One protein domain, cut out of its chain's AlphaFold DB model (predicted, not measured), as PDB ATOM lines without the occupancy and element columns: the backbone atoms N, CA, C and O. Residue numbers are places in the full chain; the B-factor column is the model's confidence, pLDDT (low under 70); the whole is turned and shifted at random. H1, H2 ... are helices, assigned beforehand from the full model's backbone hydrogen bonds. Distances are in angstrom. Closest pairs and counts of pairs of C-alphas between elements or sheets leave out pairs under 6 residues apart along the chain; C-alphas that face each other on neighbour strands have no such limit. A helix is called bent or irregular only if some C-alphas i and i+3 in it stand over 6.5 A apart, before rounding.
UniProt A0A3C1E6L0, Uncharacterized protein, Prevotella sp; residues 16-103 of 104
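Overview. This is residues 16 to 103 of the 104 residues of an uncharacterized protein of Prevotella sp (UniProt A0A3C1E6L0). Three helices make a small head, from which a long loop reaches out as an arm and folds back: H2 and H3 run side by side in opposite directions, and the sharply kinked H1 makes the third corner of a triangle with them. The arm belongs to residues 58 to 89, the stretch between H2 and H3; its residues 68 to 74 stick out free, and it makes much of the length. The printed part has 88 residues with three named helices, in the order H1, H2, H3, and no named strand; the class is all helix, though under half of the residues, 42 of 88, are in named elements. The whole is only just compact, close to loose, with a radius of gyration of the C-alphas of 14.3 A, and its outline is elongated, 44 by 26 by 23 A.

Along the chain. Start at C-alpha 16, at (117.211, 151.340, 110.985), and go on to C-alpha 22 at (126.908, 144.061, 115.040), where H1, residues 22 to 39, begins. H1 spans 16.5 A from first to last C-alpha; near residue 29 you meet a kink of 119 degrees, and it is irregular there, with C-alphas 28 and 31 lying 9.0 A apart. Next comes H2, residues 47 to 57, 15.5 A long. Find H3 at residues 90 to 102, 18.6 A long, ending with C-alpha 102 at (122.868, 126.092, 127.713).

Arrangement. Look first at residues 26 to 30 of H1, with which alone it touches H2. They only just touch, with 3 pairs of C-alphas within 8 A, the closest being those of Ile 26 and Thr 57, 7.2 A apart. The rough line of H1 stands to H2 at a steep tilt of 66 degrees, opposite ways. H2 and H3 are close but not clearly touching; their closest C-alphas, of Leu 50 and Val 93, are 8.0 A apart. Their tilt is a shallow 21 degrees, opposite ways. H1 and H3 are near each other, with 6 pairs of C-alphas within 10 A. In H2 and H3 every O i to N i+4 pair is within hydrogen-bond range; in H1 it is 10 of 14.

Size, cuts and confidence. The two C-alphas farthest apart, of Asn 71 and Asn 101, are 43.7 A from each other. The printed part has no cut. You cross a short link of 7 residues from H1 to H2, and a long link of 32 residues from H2 to H3. In the B-factor column the mean pLDDT of the printed part is 79.8; look for values under 70 at residues 63 to 82 and at residue 103.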
ATOM      1  N   GLU A  16     115.917 150.640 111.127       72.38
ATOM      2  CA  GLU A  16     117.211 151.340 110.985       72.38
ATOM      3  C   GLU A  16     118.451 150.445 111.165       72.38
ATOM      4  O   GLU A  16     119.570 150.876 110.892       72.38
ATOM      5  N   HIS A  17     118.283 149.220 111.666       79.38
ATOM      6  CA  HIS A  17     119.374 148.271 111.914       79.38
ATOM      7  C   HIS A  17     119.191 146.947 111.169       79.38
ATOM      8  O   HIS A  17     120.004 146.031 111.318       79.38
ATOM      9  N   VAL A  18     118.145 146.832 110.349       78.31
ATOM     10  CA  VAL A  18     117.959 145.670 109.478       78.31
ATOM     11  C   VAL A  18     119.154 145.582 108.528       78.31
ATOM     12  O   VAL A  18     119.525 146.564 107.891       78.31
ATOM     13  N   ASN A  19     119.762 144.397 108.439       83.38
ATOM     14  CA  ASN A  19     120.980 144.120 107.665       83.38
ATOM     15  C   ASN A  19     122.256 144.836 108.139       83.38
ATOM     16  O   ASN A  19     123.273 144.760 107.449       83.38
ATOM     17  N   HIS A  20     122.245 145.500 109.297       85.88
ATOM     18  CA  HIS A  20     123.483 145.994 109.888       85.88
ATOM     19  C   HIS A  20     124.235 144.875 110.597       85.88
ATOM     20  O   HIS A  20     123.649 144.032 111.282       85.88
ATOM     21  N   THR A  21     125.557 144.899 110.454       90.94
ATOM     22  CA  THR A  21     126.431 144.051 111.255       90.94
ATOM     23  C   THR A  21     126.455 144.549 112.691       90.94
ATOM     24  O   THR A  21     126.238 145.734 112.964       90.94
ATOM     25  N   ILE A  22     126.786 143.672 113.631       89.94
ATOM     26  CA  ILE A  22     126.908 144.061 115.040       89.94
ATOM     27  C   ILE A  22     127.924 145.191 115.205       89.94
ATOM     28  O   ILE A  22     127.656 146.144 115.930       89.94
ATOM     29  N   ARG A  23     129.036 145.160 114.462       90.75
ATOM     30  CA  ARG A  23     130.034 146.238 114.421       90.75
ATOM     31  C   ARG A  23     129.426 147.589 114.036       90.75
ATOM     32  O   ARG A  23     129.833 148.614 114.584       90.75
ATOM     33  N   GLN A  24     128.504 147.616 113.078       88.38
ATOM     34  CA  GLN A  24     127.808 148.845 112.698       88.38
ATOM     35  C   GLN A  24     126.869 149.289 113.817       88.38
ATOM     36  O   GLN A  24     126.937 150.443 114.231       88.38
ATOM     37  N   ILE A  25     126.069 148.369 114.359       87.88
ATOM     38  CA  ILE A  25     125.127 148.665 115.444       87.88
ATOM     39  C   ILE A  25     125.868 149.263 116.641       87.88
ATOM     40  O   ILE A  25     125.512 150.344 117.080       87.88
ATOM     41  N   ILE A  26     126.961 148.665 117.118       89.38
ATOM     42  CA  ILE A  26     127.663 149.171 118.311       89.38
ATOM     43  C   ILE A  26     128.314 150.542 118.127       89.38
ATOM     44  O   ILE A  26     128.514 151.255 119.104       89.38
ATOM     45  N   ARG A  27     128.675 150.922 116.896       83.44
ATOM     46  CA  ARG A  27     129.276 152.236 116.623       83.44
ATOM     47  C   ARG A  27     128.250 153.359 116.695       83.44
ATOM     48  O   ARG A  27     128.619 154.482 117.017       83.44
ATOM     49  N   TYR A  28     127.002 153.059 116.347       80.62
ATOM     50  CA  TYR A  28     125.934 154.047 116.248       80.62
ATOM     51  C   TYR A  28     124.914 153.951 117.385       80.62
ATOM     52  O   TYR A  28     124.281 154.950 117.689       80.62
ATOM     53  N   ASP A  29     124.726 152.779 117.982       84.88
ATOM     54  CA  ASP A  29     123.677 152.495 118.962       84.88
ATOM     55  C   ASP A  29     123.985 151.186 119.732       84.88
ATOM     56  O   ASP A  29     123.311 150.160 119.592       84.88
ATOM     57  N   SER A  30     125.077 151.163 120.509       87.12
ATOM     58  CA  SER A  30     125.420 149.964 121.296       87.12
ATOM     59  C   SER A  30     124.411 149.679 122.408       87.12
ATOM     60  O   SER A  30     124.270 148.532 122.833       87.12
ATOM     61  N   GLY A  31     123.661 150.683 122.844       87.00
ATOM     62  CA  GLY A  31     122.589 150.521 123.803       87.00
ATOM     63  C   GLY A  31     121.373 149.779 123.237       87.00
ATOM     64  O   GLY A  31     120.838 148.908 123.920       87.00
ATOM     65  N   TYR A  32     121.021 149.971 121.958       86.88
ATOM     66  CA  TYR A  32     120.051 149.092 121.290       86.88
ATOM     67  C   TYR A  32     120.463 147.615 121.365       86.88
ATOM     68  O   TYR A  32     119.637 146.740 121.631       86.88
ATOM     69  N   LEU A  33     121.751 147.315 121.153       88.56
ATOM     70  CA  LEU A  33     122.246 145.940 121.228       88.56
ATOM     71  C   LEU A  33     122.143 145.367 122.650       88.56
ATOM     72  O   LEU A  33     121.849 144.180 122.803       88.56
ATOM     73  N   LYS A  34     122.358 146.193 123.682       89.69
ATOM     74  CA  LYS A  34     122.162 145.812 125.089       89.69
ATOM     75  C   LYS A  34     120.701 145.452 125.337       89.69
ATOM     76  O   LYS A  34     120.427 144.377 125.864       89.69
ATOM     77  N   ASP A  35     119.772 146.300 124.912       87.56
ATOM     78  CA  ASP A  35     118.340 146.052 125.092       87.56
ATOM     79  C   ASP A  35     117.894 144.799 124.337       87.56
ATOM     80  O   ASP A  35     117.118 143.997 124.859       87.56
ATOM     81  N   LEU A  36     118.421 144.582 123.130       88.69
ATOM     82  CA  LEU A  36     118.173 143.368 122.359       88.69
ATOM     83  C   LEU A  36     118.698 142.125 123.093       88.69
ATOM     84  O   LEU A  36     117.998 141.119 123.167       88.69
ATOM     85  N   PHE A  37     119.895 142.196 123.681       89.94
ATOM     86  CA  PHE A  37     120.468 141.111 124.477       89.94
ATOM     87  C   PHE A  37     119.658 140.809 125.746       89.94
ATOM     88  O   PHE A  37     119.452 139.637 126.072       89.94
ATOM     89  N   ILE A  38     119.192 141.833 126.461       88.56
ATOM     90  CA  ILE A  38     118.417 141.671 127.700       88.56
ATOM     91  C   ILE A  38     117.034 141.086 127.397       88.56
ATOM     92  O   ILE A  38     116.611 140.138 128.055       88.56
ATOM     93  N   ASN A  39     116.344 141.627 126.393       87.38
ATOM     94  CA  ASN A  39     114.954 141.273 126.106       87.38
ATOM     95  C   ASN A  39     114.803 139.987 125.280       87.38
ATOM     96  O   ASN A  39     113.737 139.372 125.313       87.38
ATOM     97  N   ASP A  40     115.834 139.568 124.538       86.06
ATOM     98  CA  ASP A  40     115.789 138.369 123.702       86.06
ATOM     99  C   ASP A  40     116.872 137.355 124.092       86.06
ATOM    100  O   ASP A  40     118.057 137.482 123.774       86.06
ATOM    101  N   ASN A  41     116.434 136.274 124.737       84.50
ATOM    102  CA  ASN A  41     117.305 135.191 125.193       84.50
ATOM    103  C   ASN A  41     117.985 134.414 124.053       84.50
ATOM    104  O   ASN A  41     118.928 133.665 124.308       84.50
ATOM    105  N   ARG A  42     117.541 134.577 122.799       84.00
ATOM    106  CA  ARG A  42     118.176 133.953 121.623       84.00
ATOM    107  C   ARG A  42     119.487 134.643 121.243       84.00
ATOM    108  O   ARG A  42     120.302 134.067 120.512       84.00
ATOM    109  N   VAL A  43     119.693 135.873 121.720       88.00
ATOM    110  CA  VAL A  43     120.923 136.640 121.520       88.00
ATOM    111  C   VAL A  43     121.981 136.096 122.470       88.00
ATOM    112  O   VAL A  43     121.922 136.262 123.685       88.00
ATOM    113  N   CYS A  44     122.959 135.415 121.897       90.25
ATOM    114  CA  CYS A  44     124.075 134.829 122.620       90.25
ATOM    115  C   CYS A  44     125.312 134.985 121.746       90.25
ATOM    116  O   CYS A  44     125.286 134.573 120.581       90.25
ATOM    117  N   PHE A  45     126.352 135.606 122.287       92.12
ATOM    118  CA  PHE A  45     127.603 135.882 121.596       92.12
ATOM    119  C   PHE A  45     128.607 134.765 121.885       92.12
ATOM    120  O   PHE A  45     128.763 134.354 123.034       92.12
ATOM    121  N   SER A  46     129.321 134.297 120.864       92.69
ATOM    122  CA  SER A  46     130.494 133.440 121.046       92.69
ATOM    123  C   SER A  46     131.533 134.140 121.929       92.69
ATOM    124  O   SER A  46     131.541 135.367 122.042       92.69
ATOM    125  N   GLU A  47     132.460 133.383 122.519       91.06
ATOM    126  CA  GLU A  47     133.545 133.974 123.316       91.06
ATOM    127  C   GLU A  47     134.355 135.003 122.515       91.06
ATOM    128  O   GLU A  47     134.676 136.080 123.020       91.06
ATOM    129  N   LYS A  48     134.619 134.705 121.236       92.75
ATOM    130  CA  LYS A  48     135.334 135.598 120.320       92.75
ATOM    131  C   LYS A  48     134.547 136.880 120.047       92.75
ATOM    132  O   LYS A  48     135.108 137.972 120.131       92.75
ATOM    133  N   CYS A  49     133.252 136.760 119.750       92.62
ATOM    134  CA  CYS A  49     132.391 137.913 119.506       92.62
ATOM    135  C   CYS A  49     132.248 138.776 120.764       92.62
ATOM    136  O   CYS A  49     132.325 139.999 120.671       92.62
ATOM    137  N   LEU A  50     132.076 138.156 121.936       92.88
ATOM    138  CA  LEU A  50     131.984 138.868 123.207       92.88
ATOM    139  C   LEU A  50     133.283 139.625 123.505       92.88
ATOM    140  O   LEU A  50     133.226 140.795 123.859       92.88
ATOM    141  N   ALA A  51     134.450 139.005 123.317       92.44
ATOM    142  CA  ALA A  51     135.733 139.671 123.535       92.44
ATOM    143  C   ALA A  51     135.902 140.920 122.650       92.44
ATOM    144  O   ALA A  51     136.316 141.975 123.135       92.44
ATOM    145  N   GLU A  52     135.529 140.833 121.369       93.75
ATOM    146  CA  GLU A  52     135.545 141.988 120.464       93.75
ATOM    147  C   GLU A  52     134.520 143.054 120.858       93.75
ATOM    148  O   GLU A  52     134.830 144.245 120.811       93.75
ATOM    149  N   LEU A  53     133.327 142.644 121.288       92.31
ATOM    150  CA  LEU A  53     132.280 143.546 121.755       92.31
ATOM    151  C   LEU A  53     132.761 144.366 122.961       92.31
ATOM    152  O   LEU A  53     132.735 145.594 122.913       92.31
ATOM    153  N   LEU A  54     133.306 143.693 123.979       93.06
ATOM    154  CA  LEU A  54     133.897 144.321 125.164       93.06
ATOM    155  C   LEU A  54     135.026 145.289 124.796       93.06
ATOM    156  O   LEU A  54     135.113 146.391 125.336       93.06
ATOM    157  N   ARG A  55     135.896 144.901 123.857       93.81
ATOM    158  CA  ARG A  55     137.008 145.740 123.401       93.81
ATOM    159  C   ARG A  55     136.521 147.009 122.699       93.81
ATOM    160  O   ARG A  55     137.124 148.063 122.884       93.81
ATOM    161  N   LEU A  56     135.480 146.901 121.874       90.50
ATOM    162  CA  LEU A  56     134.986 147.993 121.034       90.50
ATOM    163  C   LEU A  56     134.106 148.987 121.789       90.50
ATOM    164  O   LEU A  56     134.122 150.159 121.433       90.50
ATOM    165  N   THR A  57     133.375 148.549 122.815       90.25
ATOM    166  CA  THR A  57     132.492 149.434 123.593       90.25
ATOM    167  C   THR A  57     133.138 149.989 124.856       90.25
ATOM    168  O   THR A  57     132.491 150.725 125.597       90.25
ATOM    169  N   LYS A  58     134.398 149.635 125.131       90.50
ATOM    170  CA  LYS A  58     135.114 150.072 126.331       90.50
ATOM    171  C   LYS A  58     135.166 151.596 126.410       90.50
ATOM    172  O   LYS A  58     135.768 152.243 125.555       90.50
ATOM    173  N   GLY A  59     134.591 152.156 127.471       83.44
ATOM    174  CA  GLY A  59     134.528 153.601 127.680       83.44
ATOM    175  C   GLY A  59     133.394 154.301 126.928       83.44
ATOM    176  O   GLY A  59     133.378 155.531 126.882       83.44
ATOM    177  N   HIS A  60     132.443 153.559 126.349       86.38
ATOM    178  CA  HIS A  60     131.173 154.137 125.917       86.38
ATOM    179  C   HIS A  60     130.455 154.743 127.129       86.38
ATOM    180  O   HIS A  60     130.292 154.096 128.161       86.38
ATOM    181  N   PHE A  61     130.037 155.999 127.008       78.62
ATOM    182  CA  PHE A  61     129.293 156.671 128.065       78.62
ATOM    183  C   PHE A  61     127.818 156.294 127.954       78.62
ATOM    184  O   PHE A  61     127.206 156.576 126.925       78.62
ATOM    185  N   ASP A  62     127.274 155.666 129.000       72.50
ATOM    186  CA  ASP A  62     125.848 155.355 129.086       72.50
ATOM    187  C   ASP A  62     125.056 156.667 129.154       72.50
ATOM    188  O   ASP A  62     124.991 157.332 130.189       72.50
ATOM    189  N   ASN A  63     124.525 157.079 128.005       69.62
ATOM    190  CA  ASN A  63     123.717 158.282 127.854       69.62
ATOM    191  C   ASN A  63     122.216 157.966 127.880       69.62
ATOM    192  O   ASN A  63     121.424 158.725 127.316       69.62
ATOM    193  N   TRP A  64     121.819 156.859 128.519       66.19
ATOM    194  CA  TRP A  64     120.415 156.536 128.720       66.19
ATOM    195  C   TRP A  64     119.728 157.603 129.582       66.19
ATOM    196  O   TRP A  64     119.838 157.637 130.808       66.19
ATOM    197  N   GLU A  65     118.975 158.485 128.931       59.84
ATOM    198  CA  GLU A  65     118.087 159.419 129.611       59.84
ATOM    199  C   GLU A  65     116.756 158.724 129.908       59.84
ATOM    200  O   GLU A  65     115.953 158.489 128.999       59.84
ATOM    201  N   ASN A  66     116.473 158.454 131.185       54.00
ATOM    202  CA  ASN A  66     115.118 158.099 131.600       54.00
ATOM    203  C   ASN A  66     114.179 159.240 131.196       54.00
ATOM    204  O   ASN A  66     114.362 160.383 131.618       54.00
ATOM    205  N   ALA A  67     113.180 158.947 130.363       53.97
ATOM    206  CA  ALA A  67     112.132 159.909 130.070       53.97
ATOM    207  C   ALA A  67     111.462 160.294 131.397       53.97
ATOM    208  O   ALA A  67     110.837 159.449 132.037       53.97
ATOM    209  N   GLU A  68     111.615 161.549 131.831       50.91
ATOM    210  CA  GLU A  68     110.889 162.040 132.998       50.91
ATOM    211  C   GLU A  68     109.394 161.790 132.774       50.91
ATOM    212  O   GLU A  68     108.806 162.216 131.773       50.91
ATOM    213  N   THR A  69     108.793 161.066 133.712       49.53
ATOM    214  CA  THR A  69     107.431 160.514 133.685       49.53
ATOM    215  C   THR A  69     106.316 161.567 133.670       49.53
ATOM    216  O   THR A  69     105.141 161.214 133.678       49.53
ATOM    217  N   ASN A  70     106.654 162.858 133.610       51.72
ATOM    218  CA  ASN A  70     105.719 163.966 133.814       51.72
ATOM    219  C   ASN A  70     105.192 164.622 132.532       51.72
ATOM    220  O   ASN A  70     104.415 165.571 132.625       51.72
ATOM    221  N   ASN A  71     105.570 164.154 131.337       55.00
ATOM    222  CA  ASN A  71     105.083 164.754 130.094       55.00
ATOM    223  C   ASN A  71     104.544 163.696 129.127       55.00
ATOM    224  O   ASN A  71     105.291 162.874 128.609       55.00
ATOM    225  N   VAL A  72     103.241 163.744 128.836       57.38
ATOM    226  CA  VAL A  72     102.549 162.855 127.876       57.38
ATOM    227  C   VAL A  72     103.143 162.938 126.460       57.38
ATOM    228  O   VAL A  72     103.020 162.001 125.677       57.38
ATOM    229  N   PHE A  73     103.855 164.025 126.155       54.91
ATOM    230  CA  PHE A  73     104.595 164.210 124.906       54.91
ATOM    231  C   PHE A  73     106.008 163.591 124.916       54.91
ATOM    232  O   PHE A  73     106.576 163.390 123.845       54.91
ATOM    233  N   ASN A  74     106.562 163.208 126.080       49.94
ATOM    234  CA  ASN A  74     107.838 162.475 126.163       49.94
ATOM    235  C   ASN A  74     107.729 161.049 125.597       49.94
ATOM    236  O   ASN A  74     108.740 160.473 125.202       49.94
ATOM    237  N   GLY A  75     106.513 160.498 125.492       44.94
ATOM    238  CA  GLY A  75     106.250 159.235 124.791       44.94
ATOM    239  C   GLY A  75     106.501 159.301 123.277       44.94
ATOM    240  O   GLY A  75     106.549 158.265 122.624       44.94
ATOM    241  N   ILE A  76     106.701 160.506 122.725       50.56
ATOM    242  CA  ILE A  76     107.071 160.759 121.325       50.56
ATOM    243  C   ILE A  76     108.528 161.256 121.253       50.56
ATOM    244  O   ILE A  76     108.870 162.114 120.437       50.56
ATOM    245  N   LYS A  77     109.431 160.753 122.111       45.41
ATOM    246  CA  LYS A  77     110.870 160.907 121.855       45.41
ATOM    247  C   LYS A  77     111.186 160.086 120.604       45.41
ATOM    248  O   LYS A  77     111.328 158.869 120.646       45.41
ATOM    249  N   ILE A  78     111.263 160.770 119.464       49.25
ATOM    250  CA  ILE A  78     111.917 160.232 118.274       49.25
ATOM    251  C   ILE A  78     113.342 159.933 118.741       49.25
ATOM    252  O   ILE A  78     114.057 160.873 119.094       49.25
ATOM    253  N   TYR A  79     113.725 158.656 118.824       53.22
ATOM    254  CA  TYR A  79     115.087 158.226 119.147       53.22
ATOM    255  C   TYR A  79     116.036 158.726 118.047       53.22
ATOM    256  O   TYR A  79     116.414 157.989 117.145       53.22
ATOM    257  N   LYS A  80     116.355 160.023 118.060       53.94
ATOM    258  CA  LYS A  80     117.248 160.680 117.100       53.94
ATOM    259  C   LYS A  80     118.710 160.590 117.521       53.94
ATOM    260  O   LYS A  80     119.579 160.831 116.688       53.94
ATOM    261  N   SER A  81     118.976 160.276 118.785       59.66
ATOM    262  CA  SER A  81     120.325 160.271 119.340       59.66
ATOM    263  C   SER A  81     120.819 158.840 119.558       59.66
ATOM    264  O   SER A  81     120.108 158.068 120.203       59.66
ATOM    265  N   PRO A  82     122.024 158.502 119.063       68.19
ATOM    266  CA  PRO A  82     122.788 157.318 119.449       68.19
ATOM    267  C   PRO A  82     122.738 157.039 120.953       68.19
ATOM    268  O   PRO A  82     123.174 157.885 121.741       68.19
ATOM    269  N   TYR A  83     122.234 155.868 121.347       77.00
ATOM    270  CA  TYR A  83     122.359 155.368 122.713       77.00
ATOM    271  C   TYR A  83     123.621 154.509 122.793       77.00
ATOM    272  O   TYR A  83     123.728 153.441 122.188       77.00
ATOM    273  N   LEU A  84     124.631 155.020 123.489       85.00
ATOM    274  CA  LEU A  84     125.877 154.305 123.710       85.00
ATOM    275  C   LEU A  84     125.816 153.601 125.060       85.00
ATOM    276  O   LEU A  84     125.262 154.098 126.028       85.00
ATOM    277  N   PHE A  85     126.403 152.420 125.104       88.19
ATOM    278  CA  PHE A  85     126.463 151.553 126.266       88.19
ATOM    279  C   PHE A  85     127.765 150.752 126.254       88.19
ATOM    280  O   PHE A  85     128.161 150.233 125.201       88.19
ATOM    281  N   ASP A  86     128.404 150.643 127.418       89.94
ATOM    282  CA  ASP A  86     129.617 149.855 127.613       89.94
ATOM    283  C   ASP A  86     129.280 148.424 128.061       89.94
ATOM    284  O   ASP A  86     128.784 148.191 129.163       89.94
ATOM    285  N   PHE A  87     129.596 147.444 127.213       89.94
ATOM    286  CA  PHE A  87     129.395 146.026 127.501       89.94
ATOM    287  C   PHE A  87     130.350 145.453 128.552       89.94
ATOM    288  O   PHE A  87     130.147 144.304 128.945       89.94
ATOM    289  N   ASN A  88     131.345 146.207 129.046       88.50
ATOM    290  CA  ASN A  88     132.234 145.818 130.154       88.50
ATOM    291  C   ASN A  88     131.507 145.778 131.515       88.50
ATOM    292  O   ASN A  88     131.996 146.277 132.526       88.50
ATOM    293  N   ASN A  89     130.331 145.155 131.538       87.25
ATOM    294  CA  ASN A  89     129.492 144.919 132.696       87.25
ATOM    295  C   ASN A  89     129.549 143.425 133.064       87.25
ATOM    296  O   ASN A  89     129.316 142.553 132.221       87.25
ATOM    297  N   GLU A  90     129.849 143.130 134.331       88.56
ATOM    298  CA  GLU A  90     129.987 141.757 134.835       88.56
ATOM    299  C   GLU A  90     128.717 140.917 134.651       88.56
ATOM    300  O   GLU A  90     128.807 139.724 134.354       88.56
ATOM    301  N   GLU A  91     127.541 141.533 134.774       89.44
ATOM    302  CA  GLU A  91     126.249 140.870 134.607       89.44
ATOM    303  C   GLU A  91     126.064 140.381 133.170       89.44
ATOM    304  O   GLU A  91     125.744 139.215 132.958       89.44
ATOM    305  N   ILE A  92     126.382 141.214 132.173       89.62
ATOM    306  CA  ILE A  92     126.303 140.823 130.756       89.62
ATOM    307  C   ILE A  92     127.247 139.662 130.457       89.62
ATOM    308  O   ILE A  92     126.855 138.692 129.801       89.62
ATOM    309  N   VAL A  93     128.486 139.735 130.952       91.19
ATOM    310  CA  VAL A  93     129.474 138.666 130.755       91.19
ATOM    311  C   VAL A  93     128.984 137.364 131.388       91.19
ATOM    312  O   VAL A  93     129.099 136.302 130.774       91.19
ATOM    313  N   LYS A  94     128.413 137.436 132.593       92.06
ATOM    314  CA  LYS A  94     127.852 136.280 133.293       92.06
ATOM    315  C   LYS A  94     126.660 135.689 132.535       92.06
ATOM    316  O   LYS A  94     126.687 134.501 132.224       92.06
ATOM    317  N   THR A  95     125.676 136.503 132.162       91.94
ATOM    318  CA  THR A  95     124.490 136.058 131.418       91.94
ATOM    319  C   THR A  95     124.865 135.443 130.074       91.94
ATOM    320  O   THR A  95     124.314 134.415 129.685       91.94
ATOM    321  N   ASN A  96     125.838 136.014 129.358       91.25
ATOM    322  CA  ASN A  96     126.278 135.440 128.090       91.25
ATOM    323  C   ASN A  96     126.952 134.073 128.288       91.25
ATOM    324  O   ASN A  96     126.686 133.150 127.522       91.25
ATOM    325  N   LYS A  97     127.772 133.907 129.336       90.50
ATOM    326  CA  LYS A  97     128.366 132.604 129.695       90.50
ATOM    327  C   LYS A  97     127.308 131.564 130.058       90.50
ATOM    328  O   LYS A  97     127.403 130.421 129.624       90.50
ATOM    329  N   GLU A  98     126.286 131.954 130.814       90.62
ATOM    330  CA  GLU A  98     125.161 131.073 131.144       90.62
ATOM    331  C   GLU A  98     124.424 130.616 129.878       90.62
ATOM    332  O   GLU A  98     124.180 129.423 129.703       90.62
ATOM    333  N   ARG A  99     124.148 131.536 128.943       89.81
ATOM    334  CA  ARG A  99     123.528 131.210 127.646       89.81
ATOM    335  C   ARG A  99     124.414 130.311 126.779       89.81
ATOM    336  O   ARG A  99     123.893 129.410 126.125       89.81
ATOM    337  N   LEU A 100     125.732 130.519 126.780       87.12
ATOM    338  CA  LEU A 100     126.680 129.652 126.072       87.12
ATOM    339  C   LEU A 100     126.628 128.217 126.604       87.12
ATOM    340  O   LEU A 100     126.486 127.294 125.811       87.12
ATOM    341  N   ASN A 101     126.645 128.038 127.927       83.44
ATOM    342  CA  ASN A 101     126.587 126.715 128.557       83.44
ATOM    343  C   ASN A 101     125.276 125.963 128.281       83.44
ATOM    344  O   ASN A 101     125.278 124.741 128.260       83.44
ATOM    345  N   LEU A 102     124.167 126.679 128.072       74.19
ATOM    346  CA  LEU A 102     122.868 126.092 127.713       74.19
ATOM    347  C   LEU A 102     122.754 125.702 126.233       74.19
ATOM    348  O   LEU A 102     121.794 125.034 125.856       74.19
ATOM    349  N   THR A 103     123.673 126.171 125.383       59.31
ATOM    350  CA  THR A 103     123.634 125.912 123.934       59.31
ATOM    351  C   THR A 103     124.531 124.732 123.520       59.31
ATOM    352  O   THR A 103     124.558 124.380 122.341       59.31
TER     353      THR A 103